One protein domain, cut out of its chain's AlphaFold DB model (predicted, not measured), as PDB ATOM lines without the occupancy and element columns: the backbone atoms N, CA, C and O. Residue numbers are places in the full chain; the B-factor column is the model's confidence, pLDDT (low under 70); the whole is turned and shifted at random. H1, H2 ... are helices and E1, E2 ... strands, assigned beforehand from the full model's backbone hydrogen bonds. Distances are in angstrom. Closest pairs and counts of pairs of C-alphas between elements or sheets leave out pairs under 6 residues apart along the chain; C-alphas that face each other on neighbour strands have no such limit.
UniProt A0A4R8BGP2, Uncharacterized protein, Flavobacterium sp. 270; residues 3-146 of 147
ATOM      1  N   ILE A   3      54.479   0.795 -24.230       84.88
ATOM      2  CA  ILE A   3      54.768  -0.642 -24.137       84.88
ATOM      3  C   ILE A   3      53.512  -1.372 -23.676       84.88
ATOM      4  O   ILE A   3      53.043  -1.182 -22.551       84.88
ATOM      5  N   LYS A   4      52.991  -2.257 -24.525       88.50
ATOM      6  CA  LYS A   4      51.876  -3.144 -24.204       88.50
ATOM      7  C   LYS A   4      52.403  -4.542 -23.907       88.50
ATOM      8  O   LYS A   4      52.867  -5.251 -24.794       88.50
ATOM      9  N   LYS A   5      52.296  -4.948 -22.645       88.75
ATOM     10  CA  LYS A   5      52.664  -6.295 -22.201       88.75
ATOM     11  C   LYS A   5      51.483  -7.236 -22.390       88.75
ATOM     12  O   LYS A   5      50.405  -6.981 -21.855       88.75
ATOM     13  N   ILE A   6      51.687  -8.316 -23.132       87.69
ATOM     14  CA  ILE A   6      50.663  -9.317 -23.419       87.69
ATOM     15  C   ILE A   6      51.091 -10.648 -22.801       87.69
ATOM     16  O   ILE A   6      52.202 -11.130 -23.010       87.69
ATOM     17  N   LYS A   7      50.185 -11.251 -22.026       83.19
ATOM     18  CA  LYS A   7      50.363 -12.588 -21.455       83.19
ATOM     19  C   LYS A   7      49.614 -13.597 -22.316       83.19
ATOM     20  O   LYS A   7      48.454 -13.885 -22.048       83.19
ATOM     21  N   ILE A   8      50.281 -14.111 -23.342       83.38
ATOM     22  CA  ILE A   8      49.782 -15.205 -24.182       83.38
ATOM     23  C   ILE A   8      50.819 -16.325 -24.214       83.38
ATOM     24  O   ILE A   8      52.017 -16.062 -24.120       83.38
ATOM     25  N   GLN A   9      50.357 -17.567 -24.312       82.00
ATOM     26  CA  GLN A   9      51.210 -18.738 -24.487       82.00
ATOM     27  C   GLN A   9      50.822 -19.406 -25.802       82.00
ATOM     28  O   GLN A   9      49.628 -19.511 -26.087       82.00
ATOM     29  N   PRO A  10      51.793 -19.858 -26.605       73.44
ATOM     30  CA  PRO A  10      51.495 -20.862 -27.601       73.44
ATOM     31  C   PRO A  10      51.038 -22.082 -26.817       73.44
ATOM     32  O   PRO A  10      51.723 -22.529 -25.902       73.44
ATOM     33  N   GLU A  11      49.824 -22.541 -27.068       78.50
ATOM     34  CA  GLU A  11      49.365 -23.806 -26.512       78.50
ATOM     35  C   GLU A  11      50.011 -24.925 -27.343       78.50
ATOM     36  O   GLU A  11      51.229 -24.997 -27.481       78.50
ATOM     37  N   GLU A  12      49.221 -25.791 -27.963       72.81
ATOM     38  CA  GLU A  12      49.750 -26.860 -28.815       72.81
ATOM     39  C   GLU A  12      49.935 -26.444 -30.270       72.81
ATOM     40  O   GLU A  12      50.653 -27.108 -31.013       72.81
ATOM     41  N   ASN A  13      49.268 -25.373 -30.695       79.31
ATOM     42  CA  ASN A  13      49.338 -24.876 -32.059       79.31
ATOM     43  C   ASN A  13      49.743 -23.399 -32.048       79.31
ATOM     44  O   ASN A  13      49.240 -22.602 -31.251       79.31
ATOM     45  N   PHE A  14      50.636 -23.037 -32.965       86.88
ATOM     46  CA  PHE A  14      50.991 -21.652 -33.217       86.88
ATOM     47  C   PHE A  14      49.802 -20.831 -33.750       86.88
ATOM     48  O   PHE A  14      49.708 -19.643 -33.456       86.88
ATOM     49  N   ASP A  15      48.821 -21.444 -34.417       89.12
ATOM     50  CA  ASP A  15      47.607 -20.729 -34.842       89.12
ATOM     51  C   ASP A  15      46.792 -20.207 -33.653       89.12
ATOM     52  O   ASP A  15      46.326 -19.066 -33.671       89.12
ATOM     53  N   ASN A  16      46.689 -20.983 -32.567       86.69
ATOM     54  CA  ASN A  16      46.029 -20.528 -31.337       86.69
ATOM     55  C   ASN A  16      46.747 -19.304 -30.755       86.69
ATOM     56  O   ASN A  16      46.106 -18.378 -30.250       86.69
ATOM     57  N   PHE A  17      48.080 -19.271 -30.856       90.12
ATOM     58  CA  PHE A  17      48.872 -18.113 -30.457       90.12
ATOM     59  C   PHE A  17      48.562 -16.895 -31.331       90.12
ATOM     60  O   PHE A  17      48.294 -15.816 -30.796       90.12
ATOM     61  N   ARG A  18      48.536 -17.064 -32.662       91.50
ATOM     62  CA  ARG A  18      48.183 -16.001 -33.619       91.50
ATOM     63  C   ARG A  18      46.797 -15.429 -33.317       91.50
ATOM     64  O   ARG A  18      46.652 -14.215 -33.180       91.50
ATOM     65  N   ILE A  19      45.800 -16.289 -33.113       91.69
ATOM     66  CA  ILE A  19      44.433 -15.893 -32.740       91.69
ATOM     67  C   ILE A  19      44.423 -15.122 -31.416       91.69
ATOM     68  O   ILE A  19      43.847 -14.035 -31.331       91.69
ATOM     69  N   SER A  20      45.104 -15.634 -30.389       90.81
ATOM     70  CA  SER A  20      45.182 -14.991 -29.070       90.81
ATOM     71  C   SER A  20      45.842 -13.611 -29.130       90.81
ATOM     72  O   SER A  20      45.403 -12.670 -28.458       90.81
ATOM     73  N   LEU A  21      46.872 -13.460 -29.966       91.88
ATOM     74  CA  LEU A  21      47.516 -12.177 -30.220       91.88
ATOM     75  C   LEU A  21      46.552 -11.206 -30.912       91.88
ATOM     76  O   LEU A  21      46.410 -10.068 -30.460       91.88
ATOM     77  N   LEU A  22      45.838 -11.655 -31.947       93.19
ATOM     78  CA  LEU A  22      44.843 -10.832 -32.637       93.19
ATOM     79  C   LEU A  22      43.726 -10.377 -31.693       93.19
ATOM     80  O   LEU A  22      43.381  -9.195 -31.696       93.19
ATOM     81  N   HIS A  23      43.199 -11.255 -30.837       92.62
ATOM     82  CA  HIS A  23      42.229 -10.864 -29.810       92.62
ATOM     83  C   HIS A  23      42.807  -9.822 -28.848       92.62
ATOM     84  O   HIS A  23      42.182  -8.790 -28.599       92.62
ATOM     85  N   SER A  24      44.033 -10.040 -28.365       91.19
ATOM     86  CA  SER A  24      44.710  -9.121 -27.439       91.19
ATOM     87  C   SER A  24      44.948  -7.736 -28.049       91.19
ATOM     88  O   SER A  24      44.932  -6.720 -27.344       91.19
ATOM     89  N   LEU A  25      45.152  -7.672 -29.365       90.75
ATOM     90  CA  LEU A  25      45.319  -6.435 -30.130       90.75
ATOM     91  C   LEU A  25      43.999  -5.861 -30.673       90.75
ATOM     92  O   LEU A  25      44.021  -4.779 -31.249       90.75
ATOM     93  N   LYS A  26      42.857  -6.523 -30.432       91.88
ATOM     94  CA  LYS A  26      41.533  -6.170 -30.987       91.88
ATOM     95  C   LYS A  26      41.509  -6.155 -32.525       91.88
ATOM     96  O   LYS A  26      40.874  -5.302 -33.137       91.88
ATOM     97  N   LEU A  27      42.217  -7.100 -33.140       92.12
ATOM     98  CA  LEU A  27      42.346  -7.281 -34.592       92.12
ATOM     99  C   LEU A  27      41.581  -8.500 -35.125       92.12
ATOM    100  O   LEU A  27      41.593  -8.745 -36.333       92.12
ATOM    101  N   PHE A  28      40.954  -9.274 -34.240       92.81
ATOM    102  CA  PHE A  28      40.180 -10.455 -34.607       92.81
ATOM    103  C   PHE A  28      38.780 -10.068 -35.101       92.81
ATOM    104  O   PHE A  28      38.095  -9.266 -34.468       92.81
ATOM    105  N   ASP A  29      38.359 -10.653 -36.220       90.62
ATOM    106  CA  ASP A  29      37.049 -10.460 -36.846       90.62
ATOM    107  C   ASP A  29      36.422 -11.833 -37.112       90.62
ATOM    108  O   ASP A  29      36.943 -12.609 -37.910       90.62
ATOM    109  N   TYR A  30      35.297 -12.119 -36.453       90.00
ATOM    110  CA  TYR A  30      34.600 -13.407 -36.549       90.00
ATOM    111  C   TYR A  30      34.057 -13.712 -37.950       90.00
ATOM    112  O   TYR A  30      33.767 -14.867 -38.246       90.00
ATOM    113  N   ASN A  31      33.924 -12.704 -38.817       90.88
ATOM    114  CA  ASN A  31      33.383 -12.872 -40.166       90.88
ATOM    115  C   ASN A  31      34.466 -13.095 -41.230       90.88
ATOM    116  O   ASN A  31      34.152 -13.163 -42.418       90.88
ATOM    117  N   LYS A  32      35.743 -13.140 -40.836       89.50
ATOM    118  CA  LYS A  32      36.879 -13.245 -41.757       89.50
ATOM    119  C   LYS A  32      37.848 -14.317 -41.299       89.50
ATOM    120  O   LYS A  32      38.042 -14.521 -40.102       89.50
ATOM    121  N   ASP A  33      38.538 -14.918 -42.261       88.25
ATOM    122  CA  ASP A  33      39.680 -15.768 -41.956       88.25
ATOM    123  C   ASP A  33      40.867 -14.902 -41.511       88.25
ATOM    124  O   ASP A  33      41.639 -14.359 -42.301       88.25
ATOM    125  N   CYS A  34      40.967 -14.712 -40.200       89.19
ATOM    126  CA  CYS A  34      41.996 -13.873 -39.610       89.19
ATOM    127  C   CYS A  34      43.380 -14.536 -39.572       89.19
ATOM    128  O   CYS A  34      44.360 -13.828 -39.338       89.19
ATOM    129  N   LEU A  35      43.468 -15.855 -39.777       90.62
ATOM    130  CA  LEU A  35      44.740 -16.575 -39.824       90.62
ATOM    131  C   LEU A  35      45.422 -16.382 -41.176       90.62
ATOM    132  O   LEU A  35      46.621 -16.105 -41.201       90.62
ATOM    133  N   ILE A  36      44.660 -16.454 -42.273       91.75
ATOM    134  CA  ILE A  36      45.175 -16.190 -43.627       91.75
ATOM    135  C   ILE A  36      45.736 -14.765 -43.727       91.75
ATOM    136  O   ILE A  36      46.831 -14.554 -44.243       91.75
ATOM    137  N   ASP A  37      45.020 -13.785 -43.173       91.62
ATOM    138  CA  ASP A  37      45.407 -12.373 -43.246       91.62
ATOM    139  C   ASP A  37      46.365 -11.929 -42.122       91.62
ATOM    140  O   ASP A  37      46.636 -10.728 -41.996       91.62
ATOM    141  N   PHE A  38      46.848 -12.848 -41.276       92.56
ATOM    142  CA  PHE A  38      47.527 -12.527 -40.014       92.56
ATOM    143  C   PHE A  38      48.666 -11.510 -40.180       92.56
ATOM    144  O   PHE A  38      48.635 -10.447 -39.550       92.56
ATOM    145  N   ASP A  39      49.622 -11.784 -41.071       90.38
ATOM    146  CA  ASP A  39      50.804 -10.936 -41.272       90.38
ATOM    147  C   ASP A  39      50.419  -9.522 -41.714       90.38
ATOM    148  O   ASP A  39      50.930  -8.524 -41.200       90.38
ATOM    149  N   SER A  40      49.458  -9.419 -42.637       91.94
ATOM    150  CA  SER A  40      48.984  -8.132 -43.142       91.94
ATOM    151  C   SER A  40      48.283  -7.313 -42.054       91.94
ATOM    152  O   SER A  40      48.481  -6.101 -41.964       91.94
ATOM    153  N   ARG A  41      47.493  -7.961 -41.185       92.88
ATOM    154  CA  ARG A  41      46.785  -7.308 -40.074       92.88
ATOM    155  C   ARG A  41      47.757  -6.778 -39.034       92.88
ATOM    156  O   ARG A  41      47.622  -5.630 -38.615       92.88
ATOM    157  N   ILE A  42      48.730  -7.600 -38.648       92.94
ATOM    158  CA  ILE A  42      49.769  -7.227 -37.687       92.94
ATOM    159  C   ILE A  42      50.607  -6.070 -38.233       92.94
ATOM    160  O   ILE A  42      50.752  -5.052 -37.555       92.94
ATOM    161  N   LYS A  43      51.067  -6.168 -39.484       91.50
ATOM    162  CA  LYS A  43      51.837  -5.102 -40.132       91.50
ATOM    163  C   LYS A  43      51.060  -3.786 -40.184       91.50
ATOM    164  O   LYS A  43      51.532  -2.776 -39.674       91.50
ATOM    165  N   ASN A  44      49.828  -3.809 -40.697       92.06
ATOM    166  CA  ASN A  44      48.972  -2.620 -40.772       92.06
ATOM    167  C   ASN A  44      48.703  -1.997 -39.392       92.06
ATOM    168  O   ASN A  44      48.554  -0.779 -39.274       92.06
ATOM    169  N   TYR A  45      48.606  -2.818 -38.345       92.62
ATOM    170  CA  TYR A  45      48.432  -2.337 -36.981       92.62
ATOM    171  C   TYR A  45      49.666  -1.579 -36.486       92.62
ATOM    172  O   TYR A  45      49.516  -0.471 -35.966       92.62
ATOM    173  N   PHE A  46      50.869  -2.120 -36.680       91.12
ATOM    174  CA  PHE A  46      52.105  -1.450 -36.270       91.12
ATOM    175  C   PHE A  46      52.446  -0.235 -37.138       91.12
ATOM    176  O   PHE A  46      52.872   0.782 -36.593       91.12
ATOM    177  N   ASP A  47      52.131  -0.260 -38.434       90.81
ATOM    178  CA  ASP A  47      52.278   0.901 -39.322       90.81
ATOM    179  C   ASP A  47      51.450   2.106 -38.836       90.81
ATOM    180  O   ASP A  47      51.889   3.256 -38.936       90.81
ATOM    181  N   ARG A  48      50.261   1.848 -38.270       89.88
ATOM    182  CA  ARG A  48      49.383   2.869 -37.667       89.88
ATOM    183  C   ARG A  48      49.811   3.273 -36.256       89.88
ATOM    184  O   ARG A  48      49.500   4.378 -35.825       89.88
ATOM    185  N   ASN A  49      50.514   2.398 -35.542       89.06
ATOM    186  CA  ASN A  49      50.902   2.573 -34.143       89.06
ATOM    187  C   ASN A  49      52.428   2.502 -33.981       89.06
ATOM    188  O   ASN A  49      52.929   1.747 -33.156       89.06
ATOM    189  N   LYS A  50      53.178   3.303 -34.748       84.81
ATOM    190  CA  LYS A  50      54.652   3.208 -34.836       84.81
ATOM    191  C   LYS A  50      55.402   3.335 -33.506       84.81
ATOM    192  O   LYS A  50      56.526   2.873 -33.388       84.81
ATOM    193  N   ASN A  51      54.789   3.973 -32.510       87.31
ATOM    194  CA  ASN A  51      55.385   4.180 -31.187       87.31
ATOM    195  C   ASN A  51      55.006   3.096 -30.165       87.31
ATOM    196  O   ASN A  51      55.445   3.184 -29.014       87.31
ATOM    197  N   LEU A  52      54.166   2.132 -30.555       88.81
ATOM    198  CA  LEU A  52      53.714   1.030 -29.718       88.81
ATOM    199  C   LEU A  52      54.672  -0.146 -29.862       88.81
ATOM    200  O   LEU A  52      54.875  -0.633 -30.965       88.81
ATOM    201  N   LYS A  53      55.162  -0.664 -28.740       91.31
ATOM    202  CA  LYS A  53      55.902  -1.920 -28.658       91.31
ATOM    203  C   LYS A  53      55.068  -2.964 -27.924       91.31
ATOM    204  O   LYS A  53      54.489  -2.675 -26.876       91.31
ATOM    205  N   VAL A  54      55.016  -4.178 -28.453       92.00
ATOM    206  CA  VAL A  54      54.332  -5.318 -27.838       92.00
ATOM    207  C   VAL A  54      55.369  -6.268 -27.262       92.00
ATOM    208  O   VAL A  54      56.203  -6.795 -27.990       92.00
ATOM    209  N   GLU A  55      55.305  -6.501 -25.954       92.25
ATOM    210  CA  GLU A  55      56.157  -7.476 -25.272       92.25
ATOM    211  C   GLU A  55      55.346  -8.722 -24.911       92.25
ATOM    212  O   GLU A  55      54.297  -8.622 -24.266       92.25
ATOM    213  N   ILE A  56      55.853  -9.892 -25.293       91.50
ATOM    214  CA  ILE A  56      55.234 -11.194 -25.050       91.50
ATOM    215  C   ILE A  56      56.230 -12.070 -24.294       91.50
ATOM    216  O   ILE A  56      57.397 -12.174 -24.666       91.50
ATOM    217  N   GLU A  57      55.775 -12.715 -23.225       90.94
ATOM    218  CA  GLU A  57      56.591 -13.641 -22.440       90.94
ATOM    219  C   GLU A  57      56.078 -15.070 -22.615       90.94
ATOM    220  O   GLU A  57      54.947 -15.377 -22.234       90.94
ATOM    221  N   VAL A  58      56.929 -15.941 -23.159       89.94
ATOM    222  CA  VAL A  58      56.627 -17.357 -23.395       89.94
ATOM    223  C   VAL A  58      57.431 -18.211 -22.424       89.94
ATOM    224  O   VAL A  58      58.641 -18.036 -22.280       89.94
ATOM    225  N   ASP A  59      56.756 -19.140 -21.752       91.31
ATOM    226  CA  ASP A  59      57.378 -20.066 -20.806       91.31
ATOM    227  C   ASP A  59      57.590 -21.410 -21.507       91.31
ATOM    228  O   ASP A  59      56.639 -22.153 -21.764       91.31
ATOM    229  N   LYS A  60      58.846 -21.713 -21.849       91.44
ATOM    230  CA  LYS A  60      59.207 -22.922 -22.596       91.44
ATOM    231  C   LYS A  60      58.918 -24.188 -21.790       91.44
ATOM    232  O   LYS A  60      58.478 -25.181 -22.369       91.44
ATOM    233  N   THR A  61      59.145 -24.154 -20.477       92.31
ATOM    234  CA  THR A  61      58.897 -25.290 -19.580       92.31
ATOM    235  C   THR A  61      57.404 -25.600 -19.550       92.31
ATOM    236  O   THR A  61      56.998 -26.746 -19.760       92.31
ATOM    237  N   LYS A  62      56.572 -24.566 -19.390       91.50
ATOM    238  CA  LYS A  62      55.114 -24.707 -19.407       91.50
ATOM    239  C   LYS A  62      54.589 -25.173 -20.768       91.50
ATOM    240  O   LYS A  62      53.719 -26.043 -20.811       91.50
ATOM    241  N   LEU A  63      55.119 -24.630 -21.868       91.94
ATOM    242  CA  LEU A  63      54.784 -25.053 -23.233       91.94
ATOM    243  C   LEU A  63      55.060 -26.551 -23.427       91.94
ATOM    244  O   LEU A  63      54.171 -27.301 -23.831       91.94
ATOM    245  N   TYR A  64      56.272 -26.995 -23.076       94.06
ATOM    246  CA  TYR A  64      56.666 -28.398 -23.177       94.06
ATOM    247  C   TYR A  64      55.742 -29.299 -22.357       94.06
ATOM    248  O   TYR A  64      55.207 -30.269 -22.886       94.06
ATOM    249  N   GLN A  65      55.510 -28.964 -21.082       93.44
ATOM    250  CA  GLN A  65      54.654 -29.752 -20.192       93.44
ATOM    251  C   GLN A  65      53.216 -29.849 -20.707       93.44
ATOM    252  O   GLN A  65      52.610 -30.914 -20.627       93.44
ATOM    253  N   THR A  66      52.676 -28.761 -21.262       92.25
ATOM    254  CA  THR A  66      51.310 -28.736 -21.803       92.25
ATOM    255  C   THR A  66      51.178 -29.691 -22.989       92.25
ATOM    256  O   THR A  66      50.289 -30.545 -22.996       92.25
ATOM    257  N   ILE A  67      52.102 -29.607 -23.954       93.88
ATOM    258  CA  ILE A  67      52.116 -30.490 -25.128       93.88
ATOM    259  C   ILE A  67      52.364 -31.944 -24.709       93.88
ATOM    260  O   ILE A  67      51.648 -32.839 -25.161       93.88
ATOM    261  N   TYR A  68      53.338 -32.179 -23.825       95.31
ATOM    262  CA  TYR A  68      53.672 -33.513 -23.329       95.31
ATOM    263  C   TYR A  68      52.469 -34.170 -22.660       95.31
ATOM    264  O   TYR A  68      52.064 -35.253 -23.070       95.31
ATOM    265  N   ASN A  69      51.874 -33.504 -21.665       93.12
ATOM    266  CA  ASN A  69      50.764 -34.055 -20.895       93.12
ATOM    267  C   ASN A  69      49.595 -34.391 -21.808       93.12
ATOM    268  O   ASN A  69      49.040 -35.484 -21.718       93.12
ATOM    269  N   LYS A  70      49.243 -33.491 -22.730       91.12
ATOM    270  CA  LYS A  70      48.143 -33.787 -23.637       91.12
ATOM    271  C   LYS A  70      48.451 -34.963 -24.549       91.12
ATOM    272  O   LYS A  70      47.560 -35.775 -24.763       91.12
ATOM    273  N   LYS A  71      49.666 -35.084 -25.086       92.19
ATOM    274  CA  LYS A  71      50.024 -36.239 -25.919       92.19
ATOM    275  C   LYS A  71      50.015 -37.531 -25.116       92.19
ATOM    276  O   LYS A  71      49.344 -38.475 -25.516       92.19
ATOM    277  N   PHE A  72      50.710 -37.540 -23.982       93.06
ATOM    278  CA  PHE A  72      50.907 -38.727 -23.160       93.06
ATOM    279  C   PHE A  72      49.581 -39.276 -22.632       93.06
ATOM    280  O   PHE A  72      49.261 -40.437 -22.858       93.06
ATOM    281  N   TRP A  73      48.760 -38.427 -22.007       88.94
ATOM    282  CA  TRP A  73      47.493 -38.857 -21.408       88.94
ATOM    283  C   TRP A  73      46.394 -39.144 -22.435       88.94
ATOM    284  O   TRP A  73      45.375 -39.729 -22.087       88.94
ATOM    285  N   ASN A  74      46.584 -38.764 -23.706       89.81
ATOM    286  CA  ASN A  74      45.673 -39.143 -24.787       89.81
ATOM    287  C   ASN A  74      46.087 -40.412 -25.540       89.81
ATOM    288  O   ASN A  74      45.370 -40.810 -26.467       89.81
ATOM    289  N   LEU A  75      47.208 -41.041 -25.177       90.44
ATOM    290  CA  LEU A  75      47.594 -42.326 -25.748       90.44
ATOM    291  C   LEU A  75      46.523 -43.386 -25.423       90.44
ATOM    292  O   LEU A  75      46.040 -43.417 -24.290       90.44
ATOM    293  N   PRO A  76      46.164 -44.270 -26.377       87.31
ATOM    294  CA  PRO A  76      45.126 -45.285 -26.171       87.31
ATOM    295  C   PRO A  76      45.368 -46.164 -24.944       87.31
ATOM    296  O   PRO A  76      44.432 -46.463 -24.218       87.31
ATOM    297  N   ASP A  77      46.634 -46.490 -24.669       85.50
ATOM    298  CA  ASP A  77      47.043 -47.301 -23.516       85.50
ATOM    299  C   ASP A  77      46.640 -46.700 -22.158       85.50
ATOM    300  O   ASP A  77      46.565 -47.423 -21.171       85.50
ATOM    301  N   TYR A  78      46.405 -45.387 -22.101       86.38
ATOM    302  CA  TYR A  78      46.075 -44.645 -20.880       86.38
ATOM    303  C   TYR A  78      44.650 -44.081 -20.906       86.38
ATOM    304  O   TYR A  78      44.253 -43.373 -19.980       86.38
ATOM    305  N   LYS A  79      43.876 -44.367 -21.959       83.25
ATOM    306  CA  LYS A  79      42.465 -43.996 -22.037       83.25
ATOM    307  C   LYS A  79      41.621 -45.116 -21.448       83.25
ATOM    308  O   LYS A  79      41.643 -46.235 -21.945       83.25
ATOM    309  N   GLN A  80      40.854 -44.796 -20.413       76.75
ATOM    310  CA  GLN A  80      39.794 -45.669 -19.924       76.75
ATOM    311  C   GLN A  80      38.509 -45.386 -20.697       76.75
ATOM    312  O   GLN A  80      38.067 -44.238 -20.786       76.75
ATOM    313  N   GLU A  81      37.917 -46.433 -21.257       80.88
ATOM    314  CA  GLU A  81      36.556 -46.368 -21.774       80.88
ATOM    315  C   GLU A  81      35.561 -46.377 -20.612       80.88
ATOM    316  O   GLU A  81      35.830 -46.947 -19.554       80.88
ATOM    317  N   ILE A  82      34.417 -45.719 -20.801       83.19
ATOM    318  CA  ILE A  82      33.338 -45.726 -19.813       83.19
ATOM    319  C   ILE A  82      32.697 -47.124 -19.835       83.19
ATOM    320  O   ILE A  82      32.190 -47.517 -20.888       83.19
ATOM    321  N   PRO A  83      32.686 -47.868 -18.714       82.00
ATOM    322  CA  PRO A  83      32.058 -49.185 -18.644       82.00
ATOM    323  C   PRO A  83      30.562 -49.133 -18.980       82.00
ATOM    324  O   PRO A  83      29.882 -48.158 -18.661       82.00
ATOM    325  N   GLU A  84      30.010 -50.208 -19.549       83.56
ATOM    326  CA  GLU A  84      28.587 -50.267 -19.934       83.56
ATOM    327  C   GLU A  84      27.621 -50.022 -18.759       83.56
ATOM    328  O   GLU A  84      26.530 -49.485 -18.942       83.56
ATOM    329  N   ASN A  85      28.021 -50.387 -17.541       84.44
ATOM    330  CA  ASN A  85      27.241 -50.230 -16.312       84.44
ATOM    331  C   ASN A  85      27.593 -48.960 -15.511       84.44
ATOM    332  O   ASN A  85      27.211 -48.853 -14.343       84.44
ATOM    333  N   TYR A  86      28.320 -48.012 -16.109       85.12
ATOM    334  CA  TYR A  86      28.756 -46.794 -15.434       85.12
ATOM    335  C   TYR A  86      27.569 -45.891 -15.035       85.12
ATOM    336  O   TYR A  86      26.752 -45.517 -15.885       85.12
ATOM    337  N   PRO A  87      27.458 -45.479 -13.760       86.25
ATOM    338  CA  PRO A  87      26.349 -44.654 -13.300       86.25
ATOM    339  C   PRO A  87      26.558 -43.183 -13.697       86.25
ATOM    340  O   PRO A  87      27.243 -42.429 -13.014       86.25
ATOM    341  N   MET A  88      25.894 -42.734 -14.768       83.38
ATOM    342  CA  MET A  88      25.997 -41.354 -15.297       83.38
ATOM    343  C   MET A  88      25.603 -40.240 -14.306       83.38
ATOM    344  O   MET A  88      25.919 -39.071 -14.527       83.38
ATOM    345  N   HIS A  89      24.906 -40.586 -13.221       86.81
ATOM    346  CA  HIS A  89      24.475 -39.657 -12.169       86.81
ATOM    347  C   HIS A  89      25.018 -40.026 -10.781       86.81
ATOM    348  O   HIS A  89      24.551 -39.481  -9.782       86.81
ATOM    349  N   GLY A  90      25.974 -40.957 -10.711       80.12
ATOM    350  CA  GLY A  90      26.642 -41.318  -9.465       80.12
ATOM    351  C   GLY A  90      27.550 -40.198  -8.964       80.12
ATOM    352  O   GLY A  90      28.041 -39.362  -9.728       80.12
ATOM    353  N   SER A  91      27.792 -40.175  -7.659       83.25
ATOM    354  CA  SER A  91      28.842 -39.334  -7.088       83.25
ATOM    355  C   SER A  91      30.222 -39.793  -7.576       83.25
ATOM    356  O   SER A  91      30.431 -40.970  -7.868       83.25
ATOM    357  N   ASN A  92      31.212 -38.893  -7.616       79.31
ATOM    358  CA  ASN A  92      32.577 -39.247  -8.046       79.31
ATOM    359  C   ASN A  92      33.157 -40.459  -7.292       79.31
ATOM    360  O   ASN A  92      33.921 -41.225  -7.869       79.31
ATOM    361  N   MET A  93      32.804 -40.625  -6.014       79.06
ATOM    362  CA  MET A  93      33.285 -41.724  -5.177       79.06
ATOM    363  C   MET A  93      32.652 -43.069  -5.565       79.06
ATOM    364  O   MET A  93      33.335 -44.087  -5.547       79.06
ATOM    365  N   GLU A  94      31.381 -43.074  -5.975       78.81
ATOM    366  CA  GLU A  94      30.704 -44.267  -6.504       78.81
ATOM    367  C   GLU A  94      31.248 -44.633  -7.888       78.81
ATOM    368  O   GLU A  94      31.566 -45.789  -8.142       78.81
ATOM    369  N   CYS A  95      31.433 -43.641  -8.761       81.38
ATOM    370  CA  CYS A  95      31.916 -43.834 -10.127       81.38
ATOM    371  C   CYS A  95      33.352 -44.382 -10.207       81.38
ATOM    372  O   CYS A  95      33.680 -45.097 -11.152       81.38
ATOM    373  N   GLN A  96      34.210 -44.088  -9.221       78.81
ATOM    374  CA  GLN A  96      35.583 -44.612  -9.171       78.81
ATOM    375  C   GLN A  96      35.642 -46.142  -9.099       78.81
ATOM    376  O   GLN A  96      36.573 -46.727  -9.642       78.81
ATOM    377  N   ALA A  97      34.651 -46.786  -8.476       82.19
ATOM    378  CA  ALA A  97      34.619 -48.239  -8.319       82.19
ATOM    379  C   ALA A  97      34.370 -49.001  -9.634       82.19
ATOM    380  O   ALA A  97      34.550 -50.214  -9.671       82.19
ATOM    381  N   TYR A  98      33.944 -48.306 -10.694       82.88
ATOM    382  CA  TYR A  98      33.611 -48.912 -11.986       82.88
ATOM    383  C   TYR A  98      34.805 -48.983 -12.938       82.88
ATOM    384  O   TYR A  98      34.763 -49.736 -13.906       82.88
ATOM    385  N   TYR A  99      35.856 -48.205 -12.689       81.12
ATOM    386  CA  TYR A  99      37.036 -48.205 -13.542       81.12
ATOM    387  C   TYR A  99      38.056 -49.230 -13.061       81.12
ATOM    388  O   TYR A  99      38.547 -49.155 -11.933       81.12
ATOM    389  N   ASP A 100      38.439 -50.136 -13.955       79.69
ATOM    390  CA  ASP A 100      39.559 -51.039 -13.716       79.69
ATOM    391  C   ASP A 100      40.891 -50.277 -13.720       79.69
ATOM    392  O   ASP A 100      41.065 -49.336 -14.501       79.69
ATOM    393  N   PRO A 101      41.872 -50.672 -12.888       80.38
ATOM    394  CA  PRO A 101      43.193 -50.060 -12.913       80.38
ATOM    395  C   PRO A 101      43.833 -50.207 -14.298       80.38
ATOM    396  O   PRO A 101      43.819 -51.278 -14.902       80.38
ATOM    397  N   ILE A 102      44.449 -49.129 -14.786       82.81
ATOM    398  CA  ILE A 102      45.211 -49.155 -16.036       82.81
ATOM    399  C   ILE A 102      46.489 -49.970 -15.802       82.81
ATOM    400  O   ILE A 102      47.378 -49.545 -15.063       82.81
ATOM    401  N   VAL A 103      46.590 -51.139 -16.438       81.00
ATOM    402  CA  VAL A 103      47.776 -52.004 -16.372       81.00
ATOM    403  C   VAL A 103      48.567 -51.873 -17.668       81.00
ATOM    404  O   VAL A 103      48.094 -52.249 -18.738       81.00
ATOM    405  N   ILE A 104      49.789 -51.351 -17.571       82.62
ATOM    406  CA  ILE A 104      50.689 -51.163 -18.714       82.62
ATOM    407  C   ILE A 104      52.010 -51.866 -18.423       82.62
ATOM    408  O   ILE A 104      52.567 -51.748 -17.332       82.62
ATOM    409  N   ASP A 105      52.516 -52.582 -19.424       90.88
ATOM    410  CA  ASP A 105      53.833 -53.208 -19.374       90.88
ATOM    411  C   ASP A 105      54.938 -52.148 -19.140       90.88
ATOM    412  O   ASP A 105      54.962 -51.135 -19.850       90.88
ATOM    413  N   PRO A 106      55.878 -52.349 -18.193       91.81
ATOM    414  CA  PRO A 106      56.915 -51.362 -17.881       91.81
ATOM    415  C   PRO A 106      57.778 -50.947 -19.079       91.81
ATOM    416  O   PRO A 106      58.160 -49.781 -19.191       91.81
ATOM    417  N   LYS A 107      58.070 -51.873 -19.999       92.81
ATOM    418  CA  LYS A 107      58.829 -51.580 -21.218       92.81
ATOM    419  C   LYS A 107      58.001 -50.711 -22.161       92.81
ATOM    420  O   LYS A 107      58.511 -49.716 -22.667       92.81
ATOM    421  N   LYS A 108      56.715 -51.028 -22.336       92.12
ATOM    422  CA  LYS A 108      55.795 -50.214 -23.148       92.12
ATOM    423  C   LYS A 108      55.599 -48.813 -22.562       92.12
ATOM    424  O   LYS A 108      55.566 -47.831 -23.299       92.12
ATOM    425  N   HIS A 109      55.513 -48.698 -21.236       92.88
ATOM    426  CA  HIS A 109      55.457 -47.408 -20.549       92.88
ATOM    427  C   HIS A 109      56.695 -46.554 -20.857       92.88
ATOM    428  O   HIS A 109      56.558 -45.394 -21.251       92.88
ATOM    429  N   GLN A 110      57.888 -47.147 -20.763       94.00
ATOM    430  CA  GLN A 110      59.147 -46.479 -21.090       94.00
ATOM    431  C   GLN A 110      59.207 -46.047 -22.565       94.00
ATOM    432  O   GLN A 110      59.556 -44.903 -22.860       94.00
ATOM    433  N   GLU A 111      58.805 -46.918 -23.495       94.62
ATOM    434  CA  GLU A 111      58.724 -46.593 -24.926       94.62
ATOM    435  C   GLU A 111      57.765 -45.417 -25.185       94.62
ATOM    436  O   GLU A 111      58.109 -44.481 -25.913       94.62
ATOM    437  N   ASN A 112      56.594 -45.415 -24.538       94.69
ATOM    438  CA  ASN A 112      55.609 -44.337 -24.631       94.69
ATOM    439  C   ASN A 112      56.163 -43.002 -24.103       94.69
ATOM    440  O   ASN A 112      55.932 -41.959 -24.723       94.69
ATOM    441  N   ILE A 113      56.926 -43.016 -23.001       95.81
ATOM    442  CA  ILE A 113      57.612 -41.822 -22.482       95.81
ATOM    443  C   ILE A 113      58.596 -41.290 -23.526       95.81
ATOM    444  O   ILE A 113      58.506 -40.125 -23.913       95.81
ATOM    445  N   GLU A 114      59.509 -42.128 -24.019       96.50
ATOM    446  CA  GLU A 114      60.565 -41.701 -24.946       96.50
ATOM    447  C   GLU A 114      60.002 -41.164 -26.265       96.50
ATOM    448  O   GLU A 114      60.447 -40.126 -26.770       96.50
ATOM    449  N   GLN A 115      59.003 -41.846 -26.828       96.25
ATOM    450  CA  GLN A 115      58.330 -41.395 -28.044       96.25
ATOM    451  C   GLN A 115      57.620 -40.061 -27.816       96.25
ATOM    452  O   GLN A 115      57.787 -39.131 -28.612       96.25
ATOM    453  N   THR A 116      56.885 -39.928 -26.711       96.19
ATOM    454  CA  THR A 116      56.157 -38.693 -26.406       96.19
ATOM    455  C   THR A 116      57.112 -37.532 -26.158       96.19
ATOM    456  O   THR A 116      56.878 -36.435 -26.666       96.19
ATOM    457  N   GLN A 117      58.228 -37.756 -25.460       97.50
ATOM    458  CA  GLN A 117      59.264 -36.742 -25.254       97.50
ATOM    459  C   GLN A 117      59.854 -36.259 -26.583       97.50
ATOM    460  O   GLN A 117      59.941 -35.048 -26.804       97.50
ATOM    461  N   LYS A 118      60.204 -37.176 -27.497       96.94
ATOM    462  CA  LYS A 118      60.733 -36.835 -28.832       96.94
ATOM    463  C   LYS A 118      59.728 -36.033 -29.657       96.94
ATOM    464  O   LYS A 118      60.068 -34.984 -30.201       96.94
ATOM    465  N   GLN A 119      58.478 -36.492 -29.721       95.75
ATOM    466  CA  GLN A 119      57.416 -35.804 -30.458       95.75
ATOM    467  C   GLN A 119      57.076 -34.435 -29.858       95.75
ATOM    468  O   GLN A 119      56.761 -33.499 -30.594       95.75
ATOM    469  N   THR A 120      57.114 -34.315 -28.530       96.00
ATOM    470  CA  THR A 120      56.917 -33.042 -27.826       96.00
ATOM    471  C   THR A 120      58.046 -32.084 -28.169       96.00
ATOM    472  O   THR A 120      57.783 -30.954 -28.569       96.00
ATOM    473  N   GLN A 121      59.298 -32.542 -28.095       96.06
ATOM    474  CA  GLN A 121      60.458 -31.716 -28.411       96.06
ATOM    475  C   GLN A 121      60.408 -31.187 -29.847       96.06
ATOM    476  O   GLN A 121      60.672 -30.007 -30.069       96.06
ATOM    477  N   LEU A 122      60.037 -32.033 -30.814       95.31
ATOM    478  CA  LEU A 122      59.889 -31.622 -32.208       95.31
ATOM    479  C   LEU A 122      58.840 -30.513 -32.363       95.31
ATOM    480  O   LEU A 122      59.111 -29.494 -32.991       95.31
ATOM    481  N   GLN A 123      57.665 -30.681 -31.755       93.94
ATOM    482  CA  GLN A 123      56.584 -29.697 -31.844       93.94
ATOM    483  C   GLN A 123      56.927 -28.381 -31.141       93.94
ATOM    484  O   GLN A 123      56.664 -27.309 -31.681       93.94
ATOM    485  N   VAL A 124      57.572 -28.451 -29.974       94.50
ATOM    486  CA  VAL A 124      58.095 -27.268 -29.282       94.50
ATOM    487  C   VAL A 124      59.094 -26.534 -30.172       94.50
ATOM    488  O   VAL A 124      59.000 -25.321 -30.301       94.50
ATOM    489  N   ASN A 125      60.013 -27.244 -30.829       94.19
ATOM    490  CA  ASN A 125      60.987 -26.619 -31.727       94.19
ATOM    491  C   ASN A 125      60.316 -25.913 -32.916       94.19
ATOM    492  O   ASN A 125      60.743 -24.819 -33.275       94.19
ATOM    493  N   ILE A 126      59.260 -26.499 -33.491       93.81
ATOM    494  CA  ILE A 126      58.472 -25.868 -34.563       93.81
ATOM    495  C   ILE A 126      57.839 -24.562 -34.064       93.81
ATOM    496  O   ILE A 126      57.996 -23.521 -34.694       93.81
ATOM    497  N   ILE A 127      57.187 -24.593 -32.899       93.69
ATOM    498  CA  ILE A 127      56.571 -23.401 -32.296       93.69
ATOM    499  C   ILE A 127      57.618 -22.328 -31.974       93.69
ATOM    500  O   ILE A 127      57.367 -21.144 -32.183       93.69
ATOM    501  N   LEU A 128      58.795 -22.715 -31.476       92.81
ATOM    502  CA  LEU A 128      59.876 -21.770 -31.193       92.81
ATOM    503  C   LEU A 128      60.406 -21.110 -32.471       92.81
ATOM    504  O   LEU A 128      60.641 -19.907 -32.461       92.81
ATOM    505  N   ALA A 129      60.534 -21.854 -33.572       92.69
ATOM    506  CA  ALA A 129      60.943 -21.288 -34.858       92.69
ATOM    507  C   ALA A 129      59.923 -20.265 -35.393       92.69
ATOM    508  O   ALA A 129      60.300 -19.208 -35.898       92.69
ATOM    509  N   GLU A 130      58.632 -20.554 -35.237       92.56
ATOM    510  CA  GLU A 130      57.539 -19.639 -35.581       92.56
ATOM    511  C   GLU A 130      57.526 -18.377 -34.696       92.56
ATOM    512  O   GLU A 130      57.354 -17.258 -35.186       92.56
ATOM    513  N   LEU A 131      57.778 -18.525 -33.389       92.19
ATOM    514  CA  LEU A 131      57.950 -17.389 -32.480       92.19
ATOM    515  C   LEU A 131      59.162 -16.539 -32.863       92.19
ATOM    516  O   LEU A 131      59.060 -15.316 -32.877       92.19
ATOM    517  N   ASP A 132      60.289 -17.162 -33.206       91.44
ATOM    518  CA  ASP A 132      61.488 -16.454 -33.656       91.44
ATOM    519  C   ASP A 132      61.239 -15.689 -34.956       91.44
ATOM    520  O   ASP A 132      61.748 -14.580 -35.121       91.44
ATOM    521  N   PHE A 133      60.442 -16.242 -35.874       90.50
ATOM    522  CA  PHE A 133      60.019 -15.530 -37.077       90.50
ATOM    523  C   PHE A 133      59.197 -14.287 -36.723       90.50
ATOM    524  O   PHE A 133      59.509 -13.189 -37.188       90.50
ATOM    525  N   LEU A 134      58.202 -14.428 -35.843       89.38
ATOM    526  CA  LEU A 134      57.373 -13.309 -35.400       89.38
ATOM    527  C   LEU A 134      58.176 -12.246 -34.633       89.38
ATOM    528  O   LEU A 134      57.923 -11.054 -34.782       89.38
ATOM    529  N   ASN A 135      59.178 -12.659 -33.857       89.44
ATOM    530  CA  ASN A 135      60.063 -11.771 -33.101       89.44
ATOM    531  C   ASN A 135      60.973 -10.906 -33.994       89.44
ATOM    532  O   ASN A 135      61.595  -9.962 -33.517       89.44
ATOM    533  N   ARG A 136      61.069 -11.215 -35.294       87.50
ATOM    534  CA  ARG A 136      61.763 -10.368 -36.279       87.50
ATOM    535  C   ARG A 136      60.884  -9.239 -36.810       87.50
ATOM    536  O   ARG A 136      61.404  -8.359 -37.493       87.50
ATOM    537  N   MET A 137      59.576  -9.265 -36.549       85.00
ATOM    538  CA  MET A 137      58.696  -8.166 -36.932       85.00
ATOM    539  C   MET A 137      58.999  -6.929 -36.090       85.00
ATOM    540  O   MET A 137      59.215  -7.008 -34.880       85.00
ATOM    541  N   GLU A 138      58.984  -5.770 -36.743       77.62
ATOM    542  CA  GLU A 138      59.158  -4.490 -36.068       77.62
ATOM    543  C   GLU A 138      58.106  -4.342 -34.958       77.62
ATOM    544  O   GLU A 138      56.934  -4.673 -35.147       77.62
ATOM    545  N   ASN A 139      58.531  -3.846 -33.794       87.75
ATOM    546  CA  ASN A 139      57.682  -3.562 -32.634       87.75
ATOM    547  C   ASN A 139      57.092  -4.766 -31.873       87.75
ATOM    548  O   ASN A 139      56.346  -4.551 -30.912       87.75
ATOM    549  N   ILE A 140      57.469  -6.003 -32.207       91.25
ATOM    550  CA  ILE A 140      57.213  -7.185 -31.370       91.25
ATOM    551  C   ILE A 140      58.510  -7.595 -30.665       91.25
ATOM    552  O   ILE A 140      59.566  -7.663 -31.277       91.25
ATOM    553  N   GLU A 141      58.427  -7.886 -29.369       92.19
ATOM    554  CA  GLU A 141      59.507  -8.522 -28.615       92.19
ATOM    555  C   GLU A 141      58.968  -9.738 -27.859       92.19
ATOM    556  O   GLU A 141      58.127  -9.616 -26.965       92.19
ATOM    557  N   ILE A 142      59.480 -10.917 -28.196       91.62
ATOM    558  CA  ILE A 142      59.139 -12.191 -27.569       91.62
ATOM    559  C   ILE A 142      60.311 -12.646 -26.701       91.62
ATOM    560  O   ILE A 142      61.421 -12.867 -27.183       91.62
ATOM    561  N   LYS A 143      60.056 -12.807 -25.402       91.19
ATOM    562  CA  LYS A 143      61.026 -13.284 -24.411       91.19
ATOM    563  C   LYS A 143      60.707 -14.726 -24.048       91.19
ATOM    564  O   LYS A 143      59.689 -14.991 -23.407       91.19
ATOM    565  N   ILE A 144      61.591 -15.645 -24.429       90.44
ATOM    566  CA  ILE A 144      61.499 -17.057 -24.052       90.44
ATOM    567  C   ILE A 144      62.169 -17.242 -22.691       90.44
ATOM    568  O   ILE A 144      63.348 -16.927 -22.524       90.44
ATOM    569  N   LYS A 145      61.425 -17.764 -21.714       90.94
ATOM    570  CA  LYS A 145      61.952 -18.128 -20.395       90.94
ATOM    571  C   LYS A 145      61.969 -19.639 -20.216       90.94
ATOM    572  O   LYS A 145      61.015 -20.323 -20.574       90.94
ATOM    573  N   ASN A 146      63.039 -20.122 -19.596       79.81
ATOM    574  CA  ASN A 146      63.114 -21.455 -19.014       79.81
ATOM    575  C   ASN A 146      62.933 -21.241 -17.510       79.81
ATOM    576  O   ASN A 146      63.855 -20.750 -16.860       79.81
TER     577      ASN A 146
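This is residues 3 to 146 of the 147 residues of an uncharacterized protein of Flavobacterium sp. 270 (UniProt A0A4R8BGP2). One long helix, H5, runs out from a small head, in which the sheet E1 E2 E3 has H1 and H2 beside its end parts, while H3 packs on part of H5. Far from the head, the short H4 and the loop before it form an outlying arm, of which residues 88 to 93 stick out free. The 144 printed residues hold five named helices and three strands, in the order E1 H1 H2 E2 H3 H4 H5 E3, mostly helix; the sheet, ordered E1 E2 E3, is parallel. The whole is loose, with a radius of gyration of the C-alphas of 20.9 A, and elongated, spanning 61 by 37 by 25 A.

E1 is residues 3 to 6, beginning at C-alpha 3 (54.768, -0.642, -24.137). H1 is residues 14 to 25, 16.5 A long, and H2 residues 38 to 48, 15.7 A. E2, residues 52 to 59, is 23.2 A long; H3, residues 60 to 73, 19.8 A. H4 is residues 92 to 98; H5, residues 106 to 134, is 41.9 A long. E3, residues 140 to 145, ends at C-alpha 145 (61.952, -18.128, -20.395).

E1 and E2 are parallel, with N 4 and O 53 2.8 A apart; E2 and E3 are parallel, with N 56 and O 141 2.8 A apart. E1, H1 H2, E2, with a right-handed crossover, and E2, H3 H4 H5, E3 are strand-helix-strand units, parallel neighbour strands with helices between. H1, H2, H3 and H5 only graze the sheet. H5 touches H3 with residues 112 to 124 alone, C-alphas 120 and 68 closest at 5.6 A, at a steep tilt of 42 degrees, opposite ways. H1 is close to but not clearly touching H2, C-alphas 18 and 38 closest at 7.3 A. H4 is apart from H3 and H5. In H1, H2, H3 and H5 every O i to N i+4 pair is within hydrogen-bond range; in H4, 1 of 3, with 2 of 4 O i to N i+3 pairs.

The C-alphas of Asn 51 and Asn 85, the two farthest apart, are 63.0 A apart. The printed part has no cut; the links H1 to H2 and H3 to H4 are long. No printed residue of the model has pLDDT under 70.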